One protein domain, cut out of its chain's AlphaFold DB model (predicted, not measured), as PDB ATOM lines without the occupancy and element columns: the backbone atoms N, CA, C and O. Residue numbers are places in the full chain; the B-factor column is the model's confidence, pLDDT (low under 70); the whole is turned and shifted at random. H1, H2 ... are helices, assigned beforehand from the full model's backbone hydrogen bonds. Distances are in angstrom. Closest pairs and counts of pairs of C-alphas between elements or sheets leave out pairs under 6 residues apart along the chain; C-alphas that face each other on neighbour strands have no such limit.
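AT A GLANCE: This is residues 229 to 388 of the 437 residues of the protein "Deoxyribodipyrimidine photolyase" of Rhodobacterales bacterium (UniProt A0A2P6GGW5). An elongated helical body has its longest helix, H3, in the core, with H4 and H5 packed on it as a cluster of three at one end, and H2 crossing it on its other side. H1 and H6 sit on opposite sides of the H2 and H3 pair, H7 packs on H2, and the other end of the long axis is mostly loop, with residues 346 to 364 leading to short H8 far out and residues 371 to 388 folding back from H8 toward the middle of the long axis. The printed part has 160 residues with eight named helices, H1 to H8 in chain order, and no named strand; the class is all helix, with under half of the residues, 76, in named elements. The whole is compact, with a radius of gyration of the C-alphas of 15.7 A, and spans 50 by 31 by 27 A.

IN THESE COORDINATES: H3, residues 270 to 283, is 19.0 A long and begins at C-alpha 270 (229.829, 291.070, 287.930). H2, residues 253 to 265, measures 17.7 A, and H5, residues 304 to 315, 16.0 A. H4 is residues 288 to 296, H6 residues 328 to 335 and H7 residues 340 to 345. H1, residues 239 to 246, begins at C-alpha 239 (238.776, 268.592, 279.058). H8, residues 365 to 370, ends at C-alpha 370 (264.968, 286.711, 292.090).

HOW THE PARTS SIT: H3 touches H5, which meets it with residues 310 to 315 alone, at a steep tilt of 48 degrees, the same way; the closest C-alphas, Ser 281 and Ser 315, are 5.2 A apart. H3 and H4 form a helical hairpin at a shallow tilt of 34.8 degrees, only just short of steep; H3 touches H4 with residues 277 to 281 alone, the closest C-alphas being Ser 281 and Trp 288 at 6.6 A. H4 touches H5, with the C-alphas of Trp 288 and Ser 315 closest at 6.3 A. H2 is the hub, touching H1, H3, H6 and H7. Its residues 255 to 259 alone touch H3, with the C-alphas of Val 255 and Leu 276 closest at 6.4 A, at a steep tilt of 57 degrees, opposite ways. H2 touches H7 with the C-alphas of Ala 257 and Trp 345 closest at 4.8 A. Its residues 254 to 255 alone touch H6, about perpendicular at 75 degrees, with the C-alphas of Met 254 and Ser 332 closest at 5.7 A. Its residues 255 to 259 alone touch H1, with the C-alphas of Met 246 and Met 259 closest at 6.5 A. H8 touches no helix. Every O i to N i+4 pair is within hydrogen-bond range in H1, H2, H3, H4, H6, H7 and H8, and 7 of 8 are in H5.

THE WHOLE: The two C-alphas farthest apart, those of Gly 229 and Asn 370, are 51.1 A apart. The printed part has no cut. The links H5 to H6, of 12 residues, and H7 to H8, of 19 residues, are long. The mean pLDDT of the printed part is 95.4, and no printed residue is under 70.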
ATOM      1  N   GLY A 229     221.352 279.611 265.587       88.25
ATOM      2  CA  GLY A 229     222.489 279.556 264.662       88.25
ATOM      3  C   GLY A 229     223.829 279.282 265.357       88.25
ATOM      4  O   GLY A 229     224.739 278.739 264.744       88.25
ATOM      5  N   PHE A 230     223.947 279.586 266.654       91.50
ATOM      6  CA  PHE A 230     225.158 279.315 267.432       91.50
ATOM      7  C   PHE A 230     225.203 277.933 268.090       91.50
ATOM      8  O   PHE A 230     226.196 277.628 268.747       91.50
ATOM      9  N   GLU A 231     224.180 277.087 267.942       91.69
ATOM     10  CA  GLU A 231     224.153 275.762 268.592       91.69
ATOM     11  C   GLU A 231     225.338 274.879 268.199       91.69
ATOM     12  O   GLU A 231     225.804 274.058 268.985       91.69
ATOM     13  N   THR A 232     225.864 275.072 266.993       89.31
ATOM     14  CA  THR A 232     226.976 274.287 266.460       89.31
ATOM     15  C   THR A 232     228.327 274.988 266.584       89.31
ATOM     16  O   THR A 232     229.306 274.462 266.064       89.31
ATOM     17  N   LEU A 233     228.407 276.156 267.237       91.25
ATOM     18  CA  LEU A 233     229.631 276.968 267.274       91.25
ATOM     19  C   LEU A 233     230.779 276.267 268.023       91.25
ATOM     20  O   LEU A 233     231.928 276.358 267.601       91.25
ATOM     21  N   ARG A 234     230.481 275.576 269.132       91.81
ATOM     22  CA  ARG A 234     231.485 274.985 270.039       91.81
ATOM     23  C   ARG A 234     231.177 273.518 270.341       91.81
ATOM     24  O   ARG A 234     230.897 273.150 271.472       91.81
ATOM     25  N   ARG A 235     231.188 272.671 269.305       78.00
ATOM     26  CA  ARG A 235     230.794 271.248 269.412       78.00
ATOM     27  C   ARG A 235     231.723 270.389 270.278       78.00
ATOM     28  O   ARG A 235     231.298 269.331 270.726       78.00
ATOM     29  N   ARG A 236     232.982 270.791 270.462       77.31
ATOM     30  CA  ARG A 236     233.974 270.061 271.261       77.31
ATOM     31  C   ARG A 236     234.556 270.999 272.308       77.31
ATOM     32  O   ARG A 236     234.944 272.114 271.976       77.31
ATOM     33  N   SER A 237     234.601 270.530 273.549       80.62
ATOM     34  CA  SER A 237     235.290 271.194 274.652       80.62
ATOM     35  C   SER A 237     236.481 270.350 275.064       80.62
ATOM     36  O   SER A 237     236.327 269.158 275.312       80.62
ATOM     37  N   ASP A 238     237.642 270.985 275.134       90.56
ATOM     38  CA  ASP A 238     238.860 270.380 275.651       90.56
ATOM     39  C   ASP A 238     238.733 270.190 277.177       90.56
ATOM     40  O   ASP A 238     238.442 271.139 277.917       90.56
ATOM     41  N   SER A 239     238.888 268.947 277.640       93.06
ATOM     42  CA  SER A 239     238.776 268.592 279.058       93.06
ATOM     43  C   SER A 239     239.895 269.191 279.906       93.06
ATOM     44  O   SER A 239     239.642 269.563 281.055       93.06
ATOM     45  N   ASP A 240     241.095 269.337 279.350       96.25
ATOM     46  CA  ASP A 240     242.253 269.883 280.054       96.25
ATOM     47  C   ASP A 240     242.104 271.393 280.221       96.25
ATOM     48  O   ASP A 240     242.349 271.921 281.308       96.25
ATOM     49  N   HIS A 241     241.571 272.086 279.210       97.06
ATOM     50  CA  HIS A 241     241.186 273.494 279.344       97.06
ATOM     51  C   HIS A 241     240.110 273.707 280.412       97.06
ATOM     52  O   HIS A 241     240.221 274.638 281.213       97.06
ATOM     53  N   ILE A 242     239.076 272.855 280.458       97.12
ATOM     54  CA  ILE A 242     238.052 272.931 281.514       97.12
ATOM     55  C   ILE A 242     238.701 272.758 282.885       97.12
ATOM     56  O   ILE A 242     238.418 273.542 283.792       97.12
ATOM     57  N   LYS A 243     239.565 271.751 283.039       97.88
ATOM     58  CA  LYS A 243     240.233 271.448 284.304       97.88
ATOM     59  C   LYS A 243     241.137 272.596 284.754       97.88
ATOM     60  O   LYS A 243     240.967 273.091 285.866       97.88
ATOM     61  N   ALA A 244     242.018 273.078 283.880       98.31
ATOM     62  CA  ALA A 244     242.921 274.189 284.175       98.31
ATOM     63  C   ALA A 244     242.155 275.467 284.548       98.31
ATOM     64  O   ALA A 244     242.524 276.160 285.497       98.31
ATOM     65  N   TRP A 245     241.053 275.762 283.853       98.44
ATOM     66  CA  TRP A 245     240.192 276.896 284.185       98.44
ATOM     67  C   TRP A 245     239.488 276.718 285.530       98.44
ATOM     68  O   TRP A 245     239.549 277.616 286.368       98.44
ATOM     69  N   MET A 246     238.872 275.559 285.777       98.00
ATOM     70  CA  MET A 246     238.183 275.276 287.038       98.00
ATOM     71  C   MET A 246     239.120 275.311 288.239       98.00
ATOM     72  O   MET A 246     238.729 275.797 289.290       98.00
ATOM     73  N   GLU A 247     240.357 274.854 288.098       98.06
ATOM     74  CA  GLU A 247     241.335 274.845 289.189       98.06
ATOM     75  C   GLU A 247     242.061 276.193 289.362       98.06
ATOM     76  O   GLU A 247     242.833 276.360 290.306       98.06
ATOM     77  N   GLY A 248     241.838 277.167 288.470       98.44
ATOM     78  CA  GLY A 248     242.590 278.424 288.462       98.44
ATOM     79  C   GLY A 248     244.086 278.193 288.235       98.44
ATOM     80  O   GLY A 248     244.920 278.677 289.009       98.44
ATOM     81  N   ARG A 249     244.405 277.398 287.207       98.44
ATOM     82  CA  ARG A 249     245.758 277.041 286.754       98.44
ATOM     83  C   ARG A 249     245.964 277.343 285.265       98.44
ATOM     84  O   ARG A 249     246.627 276.594 284.556       98.44
ATOM     85  N   THR A 250     245.369 278.425 284.775       98.56
ATOM     86  CA  THR A 250     245.458 278.841 283.366       98.56
ATOM     87  C   THR A 250     246.770 279.551 283.038       98.56
ATOM     88  O   THR A 250     247.087 279.731 281.863       98.56
ATOM     89  N   GLY A 251     247.508 279.994 284.060       98.31
ATOM     90  CA  GLY A 251     248.697 280.829 283.899       98.31
ATOM     91  C   GLY A 251     248.362 282.288 283.574       98.31
ATOM     92  O   GLY A 251     249.267 283.064 283.278       98.31
ATOM     93  N   VAL A 252     247.076 282.671 283.633       98.56
ATOM     94  CA  VAL A 252     246.590 284.052 283.511       98.56
ATOM     95  C   VAL A 252     246.146 284.553 284.896       98.56
ATOM     96  O   VAL A 252     245.044 284.212 285.341       98.56
ATOM     97  N   PRO A 253     246.943 285.399 285.583       98.62
ATOM     98  CA  PRO A 253     246.778 285.664 287.017       98.62
ATOM     99  C   PRO A 253     245.393 286.149 287.439       98.62
ATOM    100  O   PRO A 253     244.842 285.678 288.430       98.62
ATOM    101  N   MET A 254     244.788 287.066 286.677       98.56
ATOM    102  CA  MET A 254     243.458 287.590 287.005       98.56
ATOM    103  C   MET A 254     242.353 286.538 286.821       98.56
ATOM    104  O   MET A 254     241.366 286.551 287.558       98.56
ATOM    105  N   VAL A 255     242.496 285.615 285.866       98.81
ATOM    106  CA  VAL A 255     241.552 284.498 285.678       98.81
ATOM    107  C   VAL A 255     241.680 283.529 286.848       98.81
ATOM    108  O   VAL A 255     240.683 283.228 287.507       98.81
ATOM    109  N   ASP A 256     242.910 283.131 287.162       98.88
ATOM    110  CA  ASP A 256     243.213 282.173 288.223       98.88
ATOM    111  C   ASP A 256     242.786 282.695 289.599       98.88
ATOM    112  O   ASP A 256     242.081 282.004 290.337       98.88
ATOM    113  N   ALA A 257     243.098 283.958 289.905       98.81
ATOM    114  CA  ALA A 257     242.676 284.622 291.134       98.81
ATOM    115  C   ALA A 257     241.150 284.612 291.306       98.81
ATOM    116  O   ALA A 257     240.642 284.360 292.399       98.81
ATOM    117  N   ASN A 258     240.396 284.876 290.233       98.75
ATOM    118  CA  ASN A 258     238.938 284.907 290.305       98.75
ATOM    119  C   ASN A 258     238.317 283.516 290.428       98.75
ATOM    120  O   ASN A 258     237.346 283.381 291.171       98.75
ATOM    121  N   MET A 259     238.870 282.495 289.768       98.81
ATOM    122  CA  MET A 259     238.403 281.114 289.931       98.81
ATOM    123  C   MET A 259     238.660 280.604 291.350       98.81
ATOM    124  O   MET A 259     237.734 280.118 291.999       98.81
ATOM    125  N   ARG A 260     239.864 280.829 291.890       98.75
ATOM    126  CA  ARG A 260     240.212 280.461 293.273       98.75
ATOM    127  C   ARG A 260     239.365 281.218 294.303       98.75
ATOM    128  O   ARG A 260     238.836 280.607 295.230       98.75
ATOM    129  N   CYS A 261     239.162 282.525 294.110       98.56
ATOM    130  CA  CYS A 261     238.269 283.337 294.947       98.56
ATOM    131  C   CYS A 261     236.830 282.812 294.918       98.56
ATOM    132  O   CYS A 261     236.192 282.677 295.967       98.56
ATOM    133  N   LEU A 262     236.314 282.502 293.726       98.56
ATOM    134  CA  LEU A 262     234.960 281.994 293.554       98.56
ATOM    135  C   LEU A 262     234.782 280.633 294.233       98.56
ATOM    136  O   LEU A 262     233.802 280.459 294.944       98.56
ATOM    137  N   ILE A 263     235.728 279.708 294.082       98.19
ATOM    138  CA  ILE A 263     235.670 278.395 294.743       98.19
ATOM    139  C   ILE A 263     235.685 278.540 296.263       98.19
ATOM    140  O   ILE A 263     234.888 277.908 296.951       98.19
ATOM    141  N   LYS A 264     236.562 279.399 296.793       97.69
ATOM    142  CA  LYS A 264     236.721 279.560 298.242       97.69
ATOM    143  C   LYS A 264     235.552 280.296 298.896       97.69
ATOM    144  O   LYS A 264     235.213 279.986 300.029       97.69
ATOM    145  N   THR A 265     234.961 281.281 298.218       97.44
ATOM    146  CA  THR A 265     234.012 282.232 298.844       97.44
ATOM    147  C   THR A 265     232.612 282.220 298.238       97.44
ATOM    148  O   THR A 265     231.707 282.890 298.737       97.44
ATOM    149  N   GLY A 266     232.431 281.516 297.125       97.50
ATOM    150  CA  GLY A 266     231.170 281.428 296.403       97.50
ATOM    151  C   GLY A 266     230.684 282.747 295.799       97.50
ATOM    152  O   GLY A 266     229.500 282.868 295.466       97.50
ATOM    153  N   TRP A 267     231.555 283.761 295.680       98.00
ATOM    154  CA  TRP A 267     231.198 285.052 295.096       98.00
ATOM    155  C   TRP A 267     232.375 285.821 294.490       98.00
ATOM    156  O   TRP A 267     233.423 285.999 295.097       98.00
ATOM    157  N   ILE A 268     232.115 286.426 293.332       98.19
ATOM    158  CA  ILE A 268     232.941 287.461 292.693       98.19
ATOM    159  C   ILE A 268     232.030 288.534 292.079       98.19
ATOM    160  O   ILE A 268     230.836 288.292 291.843       98.19
ATOM    161  N   ASN A 269     232.564 289.725 291.799       97.25
ATOM    162  CA  ASN A 269     231.780 290.811 291.216       97.25
ATOM    163  C   ASN A 269     231.422 290.555 289.746       97.25
ATOM    164  O   ASN A 269     232.072 289.798 289.028       97.25
ATOM    165  N   PHE A 270     230.385 291.252 289.274       95.50
ATOM    166  CA  PHE A 270     229.829 291.070 287.930       95.50
ATOM    167  C   PHE A 270     230.871 291.161 286.804       95.50
ATOM    168  O   PHE A 270     230.824 290.372 285.863       95.50
ATOM    169  N   ARG A 271     231.816 292.110 286.894       96.56
ATOM    170  CA  ARG A 271     232.848 292.307 285.864       96.56
ATOM    171  C   ARG A 271     233.720 291.061 285.716       96.56
ATOM    172  O   ARG A 271     233.954 290.633 284.592       96.56
ATOM    173  N   MET A 272     234.127 290.467 286.835       98.12
ATOM    174  CA  MET A 272     234.954 289.266 286.834       98.12
ATOM    175  C   MET A 272     234.166 288.024 286.429       98.12
ATOM    176  O   MET A 272     234.683 287.224 285.661       98.12
ATOM    177  N   ARG A 273     232.883 287.906 286.811       98.25
ATOM    178  CA  ARG A 273     232.004 286.852 286.258       98.25
ATOM    179  C   ARG A 273     231.966 286.920 284.732       98.25
ATOM    180  O   ARG A 273     232.108 285.903 284.064       98.25
ATOM    181  N   ALA A 274     231.812 288.125 284.179       97.44
ATOM    182  CA  ALA A 274     231.794 288.314 282.734       97.44
ATOM    183  C   ALA A 274     233.141 287.984 282.074       97.44
ATOM    184  O   ALA A 274     233.154 287.341 281.027       97.44
ATOM    185  N   MET A 275     234.254 288.369 282.704       98.12
ATOM    186  CA  MET A 275     235.599 288.024 282.241       98.12
ATOM    187  C   MET A 275     235.827 286.510 282.232       98.12
ATOM    188  O   MET A 275     236.307 285.998 281.232       98.12
ATOM    189  N   LEU A 276     235.438 285.785 283.287       98.56
ATOM    190  CA  LEU A 276     235.595 284.329 283.350       98.56
ATOM    191  C   LEU A 276     234.815 283.614 282.245       98.56
ATOM    192  O   LEU A 276     235.360 282.739 281.579       98.56
ATOM    193  N   VAL A 277     233.561 284.015 282.009       98.12
ATOM    194  CA  VAL A 277     232.752 283.443 280.921       98.12
ATOM    195  C   VAL A 277     233.339 283.793 279.555       98.12
ATOM    196  O   VAL A 277     233.386 282.936 278.675       98.12
ATOM    197  N   SER A 278     233.788 285.038 279.370       97.75
ATOM    198  CA  SER A 278     234.458 285.469 278.142       97.75
ATOM    199  C   SER A 278     235.711 284.633 277.883       97.75
ATOM    200  O   SER A 278     235.837 284.070 276.803       97.75
ATOM    201  N   PHE A 279     236.594 284.505 278.876       98.44
ATOM    202  CA  PHE A 279     237.833 283.741 278.766       98.44
ATOM    203  C   PHE A 279     237.555 282.281 278.403       98.44
ATOM    204  O   PHE A 279     238.080 281.761 277.424       98.44
ATOM    205  N   ALA A 280     236.622 281.641 279.108       97.88
ATOM    206  CA  ALA A 280     236.218 280.283 278.778       97.88
ATOM    207  C   ALA A 280     235.669 280.156 277.344       97.88
ATOM    208  O   ALA A 280     235.975 279.195 276.648       97.88
ATOM    209  N   SER A 281     234.880 281.129 276.879       97.06
ATOM    210  CA  SER A 281     234.171 281.050 275.591       97.06
ATOM    211  C   SER A 281     235.013 281.434 274.372       97.06
ATOM    212  O   SER A 281     234.694 280.996 273.263       97.06
ATOM    213  N   TYR A 282     236.009 282.306 274.533       97.06
ATOM    214  CA  TYR A 282     236.794 282.843 273.417       97.06
ATOM    215  C   TYR A 282     238.261 282.440 273.485       97.06
ATOM    216  O   TYR A 282     238.798 282.054 272.454       97.06
ATOM    217  N   ASP A 283     238.878 282.485 274.664       97.62
ATOM    218  CA  ASP A 283     240.280 282.106 274.833       97.62
ATOM    219  C   ASP A 283     240.420 280.579 274.833       97.62
ATOM    220  O   ASP A 283     241.185 280.021 274.057       97.62
ATOM    221  N   LEU A 284     239.607 279.882 275.631       97.31
ATOM    222  CA  LEU A 284     239.651 278.414 275.735       97.31
ATOM    223  C   LEU A 284     238.701 277.686 274.775       97.31
ATOM    224  O   LEU A 284     238.711 276.457 274.705       97.31
ATOM    225  N   TRP A 285     237.861 278.442 274.063       96.62
ATOM    226  CA  TRP A 285     236.860 277.946 273.112       96.62
ATOM    227  C   TRP A 285     235.882 276.889 273.673       96.62
ATOM    228  O   TRP A 285     235.415 275.996 272.967       96.62
ATOM    229  N   LEU A 286     235.522 277.003 274.952       96.38
ATOM    230  CA  LEU A 286     234.640 276.070 275.656       96.38
ATOM    231  C   LEU A 286     233.155 276.386 275.441       96.38
ATOM    232  O   LEU A 286     232.755 277.551 275.353       96.38
ATOM    233  N   ASP A 287     232.310 275.350 275.407       95.62
ATOM    234  CA  ASP A 287     230.860 275.532 275.358       95.62
ATOM    235  C   ASP A 287     230.354 276.130 276.683       95.62
ATOM    236  O   ASP A 287     230.704 275.703 277.793       95.62
ATOM    237  N   TRP A 288     229.489 277.133 276.557       94.88
ATOM    238  CA  TRP A 288     228.842 277.795 277.677       94.88
ATOM    239  C   TRP A 288     227.955 276.832 278.464       94.88
ATOM    240  O   TRP A 288     227.797 277.020 279.664       94.88
ATOM    241  N   LYS A 289     227.399 275.791 277.836       94.56
ATOM    242  CA  LYS A 289     226.562 274.798 278.534       94.56
ATOM    243  C   LYS A 289     227.361 274.060 279.611       94.56
ATOM    244  O   LYS A 289     226.898 273.908 280.738       94.56
ATOM    245  N   ASN A 290     228.598 273.684 279.292       93.69
ATOM    246  CA  ASN A 290     229.500 273.006 280.224       93.69
ATOM    247  C   ASN A 290     229.944 273.957 281.339       93.69
ATOM    248  O   ASN A 290     229.769 273.682 282.527       93.69
ATOM    249  N   THR A 291     230.472 275.115 280.952       96.19
ATOM    250  CA  THR A 291     231.037 276.087 281.901       96.19
ATOM    251  C   THR A 291     229.964 276.746 282.768       96.19
ATOM    252  O   THR A 291     230.188 277.000 283.949       96.19
ATOM    253  N   GLY A 292     228.761 276.935 282.230       96.00
ATOM    254  CA  GLY A 292     227.582 277.405 282.948       96.00
ATOM    255  C   GLY A 292     227.168 276.502 284.089       96.00
ATOM    256  O   GLY A 292     226.968 276.990 285.201       96.00
ATOM    257  N   ASN A 293     227.071 275.199 283.826       94.88
ATOM    258  CA  ASN A 293     226.702 274.209 284.836       94.88
ATOM    259  C   ASN A 293     227.758 274.099 285.940       94.88
ATOM    260  O   ASN A 293     227.413 273.922 287.107       94.88
ATOM    261  N   LEU A 294     229.039 274.227 285.590       97.38
ATOM    262  CA  LEU A 294     230.128 274.231 286.567       97.38
ATOM    263  C   LEU A 294     230.082 275.482 287.453       97.38
ATOM    264  O   LEU A 294     230.096 275.361 288.675       97.38
ATOM    265  N   LEU A 295     229.939 276.672 286.860       98.19
ATOM    266  CA  LEU A 295     229.841 277.927 287.612       98.19
ATOM    267  C   LEU A 295     228.587 277.997 288.494       98.19
ATOM    268  O   LEU A 295     228.656 278.521 289.602       98.19
ATOM    269  N   ALA A 296     227.455 277.461 288.029       97.00
ATOM    270  CA  ALA A 296     226.207 277.429 288.795       97.00
ATOM    271  C   ALA A 296     226.378 276.747 290.163       97.00
ATOM    272  O   ALA A 296     225.771 277.178 291.137       97.00
ATOM    273  N   LYS A 297     227.249 275.732 290.250       96.69
ATOM    274  CA  LYS A 297     227.549 275.003 291.495       96.69
ATOM    275  C   LYS A 297     228.386 275.804 292.494       96.69
ATOM    276  O   LYS A 297     228.442 275.426 293.656       96.69
ATOM    277  N   LEU A 298     229.057 276.868 292.049       97.69
ATOM    278  CA  LEU A 298     229.959 277.662 292.887       97.69
ATOM    279  C   LEU A 298     229.280 278.902 293.478       97.69
ATOM    280  O   LEU A 298     229.698 279.394 294.521       97.69
ATOM    281  N   PHE A 299     228.260 279.453 292.817       98.12
ATOM    282  CA  PHE A 299     227.653 280.709 293.253       98.12
ATOM    283  C   PHE A 299     226.690 280.515 294.429       98.12
ATOM    284  O   PHE A 299     225.626 279.917 294.289       98.12
ATOM    285  N   THR A 300     226.997 281.153 295.560       96.75
ATOM    286  CA  THR A 300     226.070 281.269 296.709       96.75
ATOM    287  C   THR A 300     224.817 282.088 296.387       96.75
ATOM    288  O   THR A 300     223.803 281.985 297.074       96.75
ATOM    289  N   ASP A 301     224.881 282.896 295.327       97.62
ATOM    290  CA  ASP A 301     223.798 283.723 294.801       97.62
ATOM    291  C   ASP A 301     223.298 283.254 293.430       97.62
ATOM    292  O   ASP A 301     222.904 284.074 292.593       97.62
ATOM    293  N   TYR A 302     223.344 281.941 293.186       97.56
ATOM    294  CA  TYR A 302     222.821 281.351 291.962       97.56
ATOM    295  C   TYR A 302     221.337 281.698 291.774       97.56
ATOM    296  O   TYR A 302     220.482 281.374 292.593       97.56
ATOM    297  N   GLU A 303     221.048 282.354 290.654       97.19
ATOM    298  CA  GLU A 303     219.710 282.721 290.207       97.19
ATOM    299  C   GLU A 303     219.637 282.384 288.710       97.19
ATOM    300  O   GLU A 303     220.292 283.078 287.916       97.19
ATOM    301  N   PRO A 304     218.909 281.327 288.299       96.00
ATOM    302  CA  PRO A 304     218.930 280.830 286.921       96.00
ATOM    303  C   PRO A 304     218.577 281.913 285.903       96.00
ATOM    304  O   PRO A 304     219.225 282.017 284.853       96.00
ATOM    305  N   GLY A 305     217.626 282.789 286.245       94.38
ATOM    306  CA  GLY A 305     217.186 283.845 285.343       94.38
ATOM    307  C   GLY A 305     218.270 284.870 285.010       94.38
ATOM    308  O   GLY A 305     218.346 285.369 283.880       94.38
ATOM    309  N   ILE A 306     219.164 285.142 285.962       96.75
ATOM    310  CA  ILE A 306     220.341 285.992 285.754       96.75
ATOM    311  C   ILE A 306     221.472 285.181 285.123       96.75
ATOM    312  O   ILE A 306     222.071 285.644 284.149       96.75
ATOM    313  N   HIS A 307     221.762 283.998 285.670       97.62
ATOM    314  CA  HIS A 307     222.922 283.179 285.333       97.62
ATOM    315  C   HIS A 307     222.973 282.855 283.844       97.62
ATOM    316  O   HIS A 307     223.887 283.309 283.157       97.62
ATOM    317  N   TYR A 308     221.955 282.176 283.311       96.62
ATOM    318  CA  TYR A 308     221.951 281.752 281.908       96.62
ATOM    319  C   TYR A 308     221.834 282.931 280.940       96.62
ATOM    320  O   TYR A 308     222.512 282.974 279.910       96.62
ATOM    321  N   SER A 309     221.055 283.955 281.301       94.06
ATOM    322  CA  SER A 309     220.965 285.192 280.517       94.06
ATOM    323  C   SER A 309     222.323 285.883 280.358       94.06
ATOM    324  O   SER A 309     222.653 286.357 279.266       94.06
ATOM    325  N   GLN A 310     223.099 285.979 281.441       95.12
ATOM    326  CA  GLN A 310     224.424 286.599 281.427       95.12
ATOM    327  C   GLN A 310     225.453 285.705 280.751       95.12
ATOM    328  O   GLN A 310     226.208 286.183 279.909       95.12
ATOM    329  N   LEU A 311     225.438 284.414 281.054       95.81
ATOM    330  CA  LEU A 311     226.324 283.423 280.464       95.81
ATOM    331  C   LEU A 311     226.234 283.425 278.932       95.81
ATOM    332  O   LEU A 311     227.252 283.522 278.248       95.81
ATOM    333  N   GLN A 312     225.021 283.437 278.374       95.06
ATOM    334  CA  GLN A 312     224.837 283.548 276.925       95.06
ATOM    335  C   GLN A 312     225.273 284.904 276.360       95.06
ATOM    336  O   GLN A 312     225.812 284.982 275.253       95.06
ATOM    337  N   MET A 313     225.035 285.991 277.100       93.94
ATOM    338  CA  MET A 313     225.456 287.330 276.684       93.94
ATOM    339  C   MET A 313     226.978 287.424 276.560       93.94
ATOM    340  O   MET A 313     227.455 288.003 275.586       93.94
ATOM    341  N   GLN A 314     227.721 286.860 277.514       95.94
ATOM    342  CA  GLN A 314     229.183 286.924 277.508       95.94
ATOM    343  C   GLN A 314     229.809 285.877 276.578       95.94
ATOM    344  O   GLN A 314     230.791 286.188 275.917       95.94
ATOM    345  N   SER A 315     229.203 284.697 276.415       95.25
ATOM    346  CA  SER A 315     229.672 283.671 275.462       95.25
ATOM    347  C   SER A 315     229.357 283.968 273.990       95.25
ATOM    348  O   SER A 315     229.823 283.254 273.095       95.25
ATOM    349  N   GLY A 316     228.572 285.019 273.725       93.31
ATOM    350  CA  GLY A 316     228.317 285.531 272.377       93.31
ATOM    351  C   GLY A 316     227.173 284.847 271.629       93.31
ATOM    352  O   GLY A 316     226.951 285.152 270.464       93.31
ATOM    353  N   VAL A 317     226.397 283.978 272.277       92.75
ATOM    354  CA  VAL A 317     225.388 283.134 271.597       92.75
ATOM    355  C   VAL A 317     223.982 283.754 271.527       92.75
ATOM    356  O   VAL A 317     223.016 283.116 271.112       92.75
ATOM    357  N   THR A 318     223.842 285.024 271.924       89.50
ATOM    358  CA  THR A 318     222.540 285.724 271.910       89.50
ATOM    359  C   THR A 318     222.102 286.222 270.533       89.50
ATOM    360  O   THR A 318     220.908 286.385 270.308       89.50
ATOM    361  N   GLY A 319     223.041 286.523 269.630       82.25
ATOM    362  CA  GLY A 319     222.766 287.021 268.272       82.25
ATOM    363  C   GLY A 319     222.262 288.466 268.146       82.25
ATOM    364  O   GLY A 319     222.117 288.956 267.029       82.25
ATOM    365  N   ILE A 320     222.007 289.169 269.254       80.62
ATOM    366  CA  ILE A 320     221.490 290.555 269.249       80.62
ATOM    367  C   ILE A 320     222.437 291.578 269.882       80.62
ATOM    368  O   ILE A 320     222.210 292.781 269.777       80.62
ATOM    369  N   ASN A 321     223.486 291.105 270.551       78.75
ATOM    370  CA  ASN A 321     224.472 291.941 271.220       78.75
ATOM    371  C   ASN A 321     225.795 291.893 270.456       78.75
ATOM    372  O   ASN A 321     226.151 290.870 269.880       78.75
ATOM    373  N   THR A 322     226.554 292.983 270.519       77.81
ATOM    374  CA  THR A 322     227.964 292.984 270.113       77.81
ATOM    375  C   THR A 322     228.739 291.949 270.926       77.81
ATOM    376  O   THR A 322     228.564 291.899 272.147       77.81
ATOM    377  N   PHE A 323     229.621 291.178 270.287       84.31
ATOM    378  CA  PHE A 323     230.520 290.257 270.985       84.31
ATOM    379  C   PHE A 323     231.387 291.032 271.982       84.31
ATOM    380  O   PHE A 323     232.130 291.938 271.603       84.31
ATOM    381  N   ARG A 324     231.252 290.710 273.270       84.00
ATOM    382  CA  ARG A 324     232.015 291.336 274.355       84.00
ATOM    383  C   ARG A 324     233.142 290.402 274.755       84.00
ATOM    384  O   ARG A 324     232.975 289.583 275.649       84.00
ATOM    385  N   ILE A 325     234.260 290.529 274.056       92.50
ATOM    386  CA  ILE A 325     235.478 289.778 274.344       92.50
ATOM    387  C   ILE A 325     236.311 290.599 275.328       92.50
ATOM    388  O   ILE A 325     236.702 291.729 275.030       92.50
ATOM    389  N   TYR A 326     236.525 290.059 276.520       94.81
ATOM    390  CA  TYR A 326     237.324 290.677 277.571       94.81
ATOM    391  C   TYR A 326     238.783 290.249 277.429       94.81
ATOM    392  O   TYR A 326     239.058 289.056 277.404       94.81
ATOM    393  N   ASN A 327     239.707 291.211 277.412       96.81
ATOM    394  CA  ASN A 327     241.132 290.929 277.569       96.81
ATOM    395  C   ASN A 327     241.457 290.824 279.075       96.81
ATOM    396  O   ASN A 327     241.336 291.838 279.777       96.81
ATOM    397  N   PRO A 328     241.836 289.640 279.593       96.94
ATOM    398  CA  PRO A 328     242.047 289.430 281.026       96.94
ATOM    399  C   PRO A 328     243.216 290.249 281.586       96.94
ATOM    400  O   PRO A 328     243.107 290.753 282.702       96.94
ATOM    401  N   VAL A 329     244.284 290.466 280.812       97.25
ATOM    402  CA  VAL A 329     245.440 291.290 281.214       97.25
ATOM    403  C   VAL A 329     245.031 292.752 281.346       97.25
ATOM    404  O   VAL A 329     245.274 293.383 282.373       97.25
ATOM    405  N   LYS A 330     244.305 293.284 280.357       96.81
ATOM    406  CA  LYS A 330     243.784 294.656 280.422       96.81
ATOM    407  C   LYS A 330     242.853 294.849 281.618       96.81
ATOM    408  O   LYS A 330     242.947 295.853 282.315       96.81
ATOM    409  N   GLN A 331     241.969 293.882 281.876       96.88
ATOM    410  CA  GLN A 331     241.112 293.911 283.065       96.88
ATOM    411  C   GLN A 331     241.908 293.866 284.359       96.88
ATOM    412  O   GLN A 331     241.538 294.537 285.320       96.88
ATOM    413  N   SER A 332     242.995 293.105 284.363       97.31
ATOM    414  CA  SER A 332     243.906 293.022 285.486       97.31
ATOM    415  C   SER A 332     244.517 294.380 285.823       97.31
ATOM    416  O   SER A 332     244.341 294.866 286.937       97.31
ATOM    417  N   ILE A 333     245.136 295.033 284.840       96.94
ATOM    418  CA  ILE A 333     245.799 296.334 285.009       96.94
ATOM    419  C   ILE A 333     244.784 297.423 285.404       96.94
ATOM    420  O   ILE A 333     244.989 298.166 286.360       96.94
ATOM    421  N   GLU A 334     243.639 297.495 284.716       96.06
ATOM    422  CA  GLU A 334     242.629 298.542 284.951       96.06
ATOM    423  C   GLU A 334     241.932 298.439 286.316       96.06
ATOM    424  O   GLU A 334     241.404 299.435 286.828       96.06
ATOM    425  N   HIS A 335     241.817 297.234 286.879       96.94
ATOM    426  CA  HIS A 335     240.958 296.984 288.042       96.94
ATOM    427  C   HIS A 335     241.694 296.458 289.271       96.94
ATOM    428  O   HIS A 335     241.126 296.526 290.360       96.94
ATOM    429  N   ASP A 336     242.939 296.019 289.122       97.12
ATOM    430  CA  ASP A 336     243.812 295.557 290.198       97.12
ATOM    431  C   ASP A 336     245.259 296.014 289.953       97.12
ATOM    432  O   ASP A 336     246.171 295.211 290.020       97.12
ATOM    433  N   ASN A 337     245.483 297.299 289.661       95.44
ATOM    434  CA  ASN A 337     246.782 297.856 289.237       95.44
ATOM    435  C   ASN A 337     248.008 297.435 290.078       95.44
ATOM    436  O   ASN A 337     249.113 297.334 289.563       95.44
ATOM    437  N   ASN A 338     247.827 297.210 291.383       94.88
ATOM    438  CA  ASN A 338     248.913 296.813 292.290       94.88
ATOM    439  C   ASN A 338     248.978 295.287 292.508       94.88
ATOM    440  O   ASN A 338     249.717 294.805 293.368       94.88
ATOM    441  N   GLY A 339     248.142 294.529 291.799       96.88
ATOM    442  CA  GLY A 339     247.979 293.089 291.942       96.88
ATOM    443  C   GLY A 339     247.455 292.646 293.307       96.88
ATOM    444  O   GLY A 339     247.654 291.498 293.683       96.88
ATOM    445  N   THR A 340     246.840 293.526 294.103       96.88
ATOM    446  CA  THR A 340     246.435 293.214 295.484       96.88
ATOM    447  C   THR A 340     245.449 292.050 295.538       96.88
ATOM    448  O   THR A 340     245.543 291.194 296.421       96.88
ATOM    449  N   PHE A 341     244.510 291.990 294.594       98.25
ATOM    450  CA  PHE A 341     243.584 290.869 294.495       98.25
ATOM    451  C   PHE A 341     244.295 289.596 294.029       98.25
ATOM    452  O   PHE A 341     244.088 288.542 294.632       98.25
ATOM    453  N   ILE A 342     245.154 289.690 293.011       98.62
ATOM    454  CA  ILE A 342     245.921 288.539 292.511       98.62
ATOM    455  C   ILE A 342     246.788 287.943 293.617       98.62
ATOM    456  O   ILE A 342     246.657 286.761 293.909       98.62
ATOM    457  N   LYS A 343     247.599 288.753 294.298       97.94
ATOM    458  CA  LYS A 343     248.507 288.306 295.367       97.94
ATOM    459  C   LYS A 343     247.779 287.609 296.517       97.94
ATOM    460  O   LYS A 343     248.342 286.727 297.155       97.94
ATOM    461  N   LYS A 344     246.524 287.991 296.783       97.94
ATOM    462  CA  LYS A 344     245.688 287.346 297.801       97.94
ATOM    463  C   LYS A 344     245.239 285.941 297.391       97.94
ATOM    464  O   LYS A 344     245.187 285.058 298.240       97.94
ATOM    465  N   TRP A 345     244.851 285.753 296.131       98.50
ATOM    466  CA  TRP A 345     244.226 284.509 295.657       98.50
ATOM    467  C   TRP A 345     245.184 283.573 294.921       98.50
ATOM    468  O   TRP A 345     244.884 282.393 294.761       98.50
ATOM    469  N   VAL A 346     246.334 284.092 294.513       98.50
ATOM    470  CA  VAL A 346     247.435 283.384 293.863       98.50
ATOM    471  C   VAL A 346     248.698 283.674 294.686       98.50
ATOM    472  O   VAL A 346     249.526 284.500 294.289       98.50
ATOM    473  N   PRO A 347     248.805 283.101 295.901       97.31
ATOM    474  CA  PRO A 347     249.857 283.442 296.859       97.31
ATOM    475  C   PRO A 347     251.269 283.130 296.351       97.31
ATOM    476  O   PRO A 347     252.224 283.756 296.808       97.31
ATOM    477  N   GLU A 348     251.417 282.223 295.389       96.88
ATOM    478  CA  GLU A 348     252.684 281.968 294.700       96.88
ATOM    479  C   GLU A 348     253.198 283.192 293.911       96.88
ATOM    480  O   GLU A 348     254.399 283.320 293.704       96.88
ATOM    481  N   LEU A 349     252.327 284.146 293.552       97.56
ATOM    482  CA  LEU A 349     252.697 285.404 292.886       97.56
ATOM    483  C   LEU A 349     252.843 286.590 293.856       97.56
ATOM    484  O   LEU A 349     253.038 287.726 293.420       97.56
ATOM    485  N   LYS A 350     252.737 286.375 295.176       95.69
ATOM    486  CA  LYS A 350     252.675 287.463 296.175       95.69
ATOM    487  C   LYS A 350     253.867 288.430 296.125       95.69
ATOM    488  O   LYS A 350     253.696 289.622 296.391       95.69
ATOM    489  N   ASN A 351     255.046 287.911 295.778       92.81
ATOM    490  CA  ASN A 351     256.307 288.649 295.766       92.81
ATOM    491  C   ASN A 351     256.528 289.446 294.474       92.81
ATOM    492  O   ASN A 351     257.392 290.315 294.466       92.81
ATOM    493  N   LEU A 352     255.749 289.193 293.414       94.50
ATOM    494  CA  LEU A 352     255.910 289.922 292.158       94.50
ATOM    495  C   LEU A 352     255.531 291.390 292.328       94.50
ATOM    496  O   LEU A 352     254.547 291.732 292.992       94.50
ATOM    497  N   ASP A 353     256.296 292.271 291.703       89.56
ATOM    498  CA  ASP A 353     255.953 293.683 291.598       89.56
ATOM    499  C   ASP A 353     254.770 293.915 290.632       89.56
ATOM    500  O   ASP A 353     254.260 292.997 289.983       89.56
ATOM    501  N   SER A 354     254.304 295.162 290.534       86.12
ATOM    502  CA  SER A 354     253.241 295.533 289.589       86.12
ATOM    503  C   SER A 354     253.635 295.337 288.120       86.12
ATOM    504  O   SER A 354     252.752 295.230 287.270       86.12
ATOM    505  N   SER A 355     254.935 295.287 287.816       89.75
ATOM    506  CA  SER A 355     255.472 295.148 286.460       89.75
ATOM    507  C   SER A 355     255.209 293.752 285.893       89.75
ATOM    508  O   SER A 355     254.887 293.626 284.712       89.75
ATOM    509  N   PHE A 356     255.288 292.710 286.733       96.38
ATOM    510  CA  PHE A 356     255.135 291.314 286.303       96.38
ATOM    511  C   PHE A 356     253.876 290.612 286.818       96.38
ATOM    512  O   PHE A 356     253.451 289.631 286.212       96.38
ATOM    513  N   ILE A 357     253.224 291.097 287.881       97.50
ATOM    514  CA  ILE A 357     252.064 290.417 288.497       97.50
ATOM    515  C   ILE A 357     250.900 290.145 287.527       97.50
ATOM    516  O   ILE A 357     250.111 289.225 287.739       97.50
ATOM    517  N   HIS A 358     250.772 290.942 286.465       97.88
ATOM    518  CA  HIS A 358     249.717 290.806 285.458       97.88
ATOM    519  C   HIS A 358     250.110 289.924 284.271       97.88
ATOM    520  O   HIS A 358     249.233 289.371 283.608       97.88
ATOM    521  N   GLU A 359     251.409 289.792 284.015       97.75
ATOM    522  CA  GLU A 359     251.982 289.090 282.868       97.75
ATOM    523  C   GLU A 359     253.274 288.362 283.281       97.75
ATOM    524  O   GLU A 359     254.355 288.671 282.771       97.75
ATOM    525  N   PRO A 360     253.204 287.392 284.212       97.75
ATOM    526  CA  PRO A 360     254.396 286.790 284.804       97.75
ATOM    527  C   PRO A 360     255.260 286.069 283.763       97.75
ATOM    528  O   PRO A 360     256.476 286.010 283.904       97.75
ATOM    529  N   TRP A 361     254.662 285.616 282.655       97.44
ATOM    530  CA  TRP A 361     255.350 285.035 281.494       97.44
ATOM    531  C   TRP A 361     256.346 285.966 280.789       97.44
ATOM    532  O   TRP A 361     257.045 285.512 279.886       97.44
ATOM    533  N   LYS A 362     256.402 287.257 281.136       96.62
ATOM    534  CA  LYS A 362     257.429 288.191 280.647       96.62
ATOM    535  C   LYS A 362     258.726 288.146 281.462       96.62
ATOM    536  O   LYS A 362     259.697 288.774 281.058       96.62
ATOM    537  N   MET A 363     258.753 287.437 282.593       96.31
ATOM    538  CA  MET A 363     259.959 287.294 283.408       96.31
ATOM    539  C   MET A 363     260.973 286.362 282.738       96.31
ATOM    540  O   MET A 363     260.665 285.203 282.443       96.31
ATOM    541  N   ASP A 364     262.207 286.839 282.586       96.06
ATOM    542  CA  ASP A 364     263.340 285.985 282.233       96.06
ATOM    543  C   ASP A 364     263.713 285.025 283.394       96.06
ATOM    544  O   ASP A 364     263.244 285.198 284.528       96.06
ATOM    545  N   PRO A 365     264.543 283.990 283.153       95.38
ATOM    546  CA  PRO A 365     264.909 283.025 284.191       95.38
ATOM    547  C   PRO A 365     265.570 283.641 285.433       95.38
ATOM    548  O   PRO A 365     265.395 283.128 286.539       95.38
ATOM    549  N   THR A 366     266.318 284.736 285.278       95.44
ATOM    550  CA  THR A 366     266.970 285.441 286.391       95.44
ATOM    551  C   THR A 366     265.932 286.158 287.252       95.44
ATOM    552  O   THR A 366     265.940 286.039 288.475       95.44
ATOM    553  N   THR A 367     264.976 286.826 286.615       95.19
ATOM    554  CA  THR A 367     263.859 287.530 287.249       95.19
ATOM    555  C   THR A 367     262.944 286.556 287.988       95.19
ATOM    556  O   THR A 367     262.558 286.833 289.123       95.19
ATOM    557  N   GLN A 368     262.651 285.390 287.402       95.38
ATOM    558  CA  GLN A 368     261.891 284.315 288.058       95.38
ATOM    559  C   GLN A 368     262.571 283.831 289.346       95.38
ATOM    560  O   GLN A 368     261.922 283.720 290.389       95.38
ATOM    561  N   LYS A 369     263.894 283.603 289.302       93.75
ATOM    562  CA  LYS A 369     264.687 283.225 290.483       93.75
ATOM    563  C   LYS A 369     264.680 284.322 291.547       93.75
ATOM    564  O   LYS A 369     264.377 284.033 292.699       93.75
ATOM    565  N   ASN A 370     264.933 285.574 291.162       93.38
ATOM    566  CA  ASN A 370     264.968 286.711 292.090       93.38
ATOM    567  C   ASN A 370     263.627 286.937 292.805       93.38
ATOM    568  O   ASN A 370     263.598 287.373 293.952       93.38
ATOM    569  N   ASN A 371     262.514 286.611 292.143       92.56
ATOM    570  CA  ASN A 371     261.174 286.724 292.711       92.56
ATOM    571  C   ASN A 371     260.685 285.456 293.436       92.56
ATOM    572  O   ASN A 371     259.582 285.462 293.991       92.56
ATOM    573  N   ASN A 372     261.481 284.380 293.458       94.06
ATOM    574  CA  ASN A 372     261.098 283.063 293.979       94.06
ATOM    575  C   ASN A 372     259.799 282.522 293.351       94.06
ATOM    576  O   ASN A 372     258.931 282.004 294.052       94.06
ATOM    577  N   CYS A 373     259.647 282.688 292.035       96.19
ATOM    578  CA  CYS A 373     258.497 282.191 291.286       96.19
ATOM    579  C   CYS A 373     258.952 281.679 289.915       96.19
ATOM    580  O   CYS A 373     259.140 282.456 288.977       96.19
ATOM    581  N   ILE A 374     259.143 280.365 289.808       97.00
ATOM    582  CA  ILE A 374     259.530 279.672 288.580       97.00
ATOM    583  C   ILE A 374     258.268 279.228 287.838       97.00
ATOM    584  O   ILE A 374     257.463 278.440 288.346       97.00
ATOM    585  N   LEU A 375     258.105 279.699 286.606       97.44
ATOM    586  CA  LEU A 375     256.963 279.340 285.772       97.44
ATOM    587  C   LEU A 375     257.032 277.883 285.310       97.44
ATOM    588  O   LEU A 375     258.094 277.351 285.000       97.44
ATOM    589  N   GLY A 376     255.878 277.221 285.297       96.25
ATOM    590  CA  GLY A 376     255.750 275.781 285.075       96.25
ATOM    591  C   GLY A 376     256.030 274.922 286.313       96.25
ATOM    592  O   GLY A 376     255.709 273.737 286.286       96.25
ATOM    593  N   LYS A 377     256.565 275.503 287.397       96.62
ATOM    594  CA  LYS A 377     256.798 274.816 288.676       96.62
ATOM    595  C   LYS A 377     255.951 275.406 289.802       96.62
ATOM    596  O   LYS A 377     255.112 274.704 290.357       96.62
ATOM    597  N   ASP A 378     256.161 276.682 290.112       97.50
ATOM    598  CA  ASP A 378     255.498 277.375 291.223       97.50
ATOM    599  C   ASP A 378     254.164 277.992 290.777       97.50
ATOM    600  O   ASP A 378     253.169 277.917 291.493       97.50
ATOM    601  N   TYR A 379     254.123 278.544 289.559       98.31
ATOM    602  CA  TYR A 379     252.913 279.032 288.890       98.31
ATOM    603  C   TYR A 379     252.873 278.493 287.449       98.31
ATOM    604  O   TYR A 379     253.916 278.477 286.794       98.31
ATOM    605  N   PRO A 380     251.732 278.010 286.920       98.00
ATOM    606  CA  PRO A 380     251.679 277.396 285.594       98.00
ATOM    607  C   PRO A 380     252.081 278.355 284.470       98.00
ATOM    608  O   PRO A 380     251.841 279.562 284.526       98.00
ATOM    609  N   ASN A 381     252.636 277.785 283.399       98.12
ATOM    610  CA  ASN A 381     252.759 278.496 282.132       98.12
ATOM    611  C   ASN A 381     251.366 278.841 281.593       98.12
ATOM    612  O   ASN A 381     250.413 278.082 281.788       98.12
ATOM    613  N   ARG A 382     251.248 279.974 280.890       96.88
ATOM    614  CA  ARG A 382     249.987 280.344 280.238       96.88
ATOM    615  C   ARG A 382     249.582 279.257 279.241       96.88
ATOM    616  O   ARG A 382     250.374 278.887 278.377       96.88
ATOM    617  N   ILE A 383     248.350 278.771 279.354       97.31
ATOM    618  CA  ILE A 383     247.829 277.707 278.477       97.31
ATOM    619  C   ILE A 383     247.351 278.240 277.122       97.31
ATOM    620  O   ILE A 383     247.124 277.473 276.195       97.31
ATOM    621  N   VAL A 384     247.188 279.562 277.003       96.38
ATOM    622  CA  VAL A 384     246.696 280.219 275.792       96.38
ATOM    623  C   VAL A 384     247.274 281.627 275.648       96.38
ATOM    624  O   VAL A 384     247.527 282.316 276.640       96.38
ATOM    625  N   ILE A 385     247.470 282.060 274.401       97.25
ATOM    626  CA  ILE A 385     247.801 283.441 274.035       97.25
ATOM    627  C   ILE A 385     246.509 284.131 273.588       97.25
ATOM    628  O   ILE A 385     245.864 283.698 272.631       97.25
ATOM    629  N   HIS A 386     246.123 285.200 274.287       96.44
ATOM    630  CA  HIS A 386     244.834 285.870 274.101       96.44
ATOM    631  C   HIS A 386     244.612 286.299 272.643       96.44
ATOM    632  O   HIS A 386     243.589 285.981 272.040       96.44
ATOM    633  N   GLU A 387     245.582 286.984 272.046       95.81
ATOM    634  CA  GLU A 387     245.473 287.565 270.705       95.81
ATOM    635  C   GLU A 387     245.208 286.496 269.633       95.81
ATOM    636  O   GLU A 387     244.358 286.679 268.752       95.81
ATOM    637  N   GLU A 388     245.893 285.357 269.737       97.25
ATOM    638  CA  GLU A 388     245.748 284.221 268.826       97.25
ATOM    639  C   GLU A 388     244.376 283.561 268.975       97.25
ATOM    640  O   GLU A 388     243.665 283.358 267.982       97.25
TER     641      GLU A 388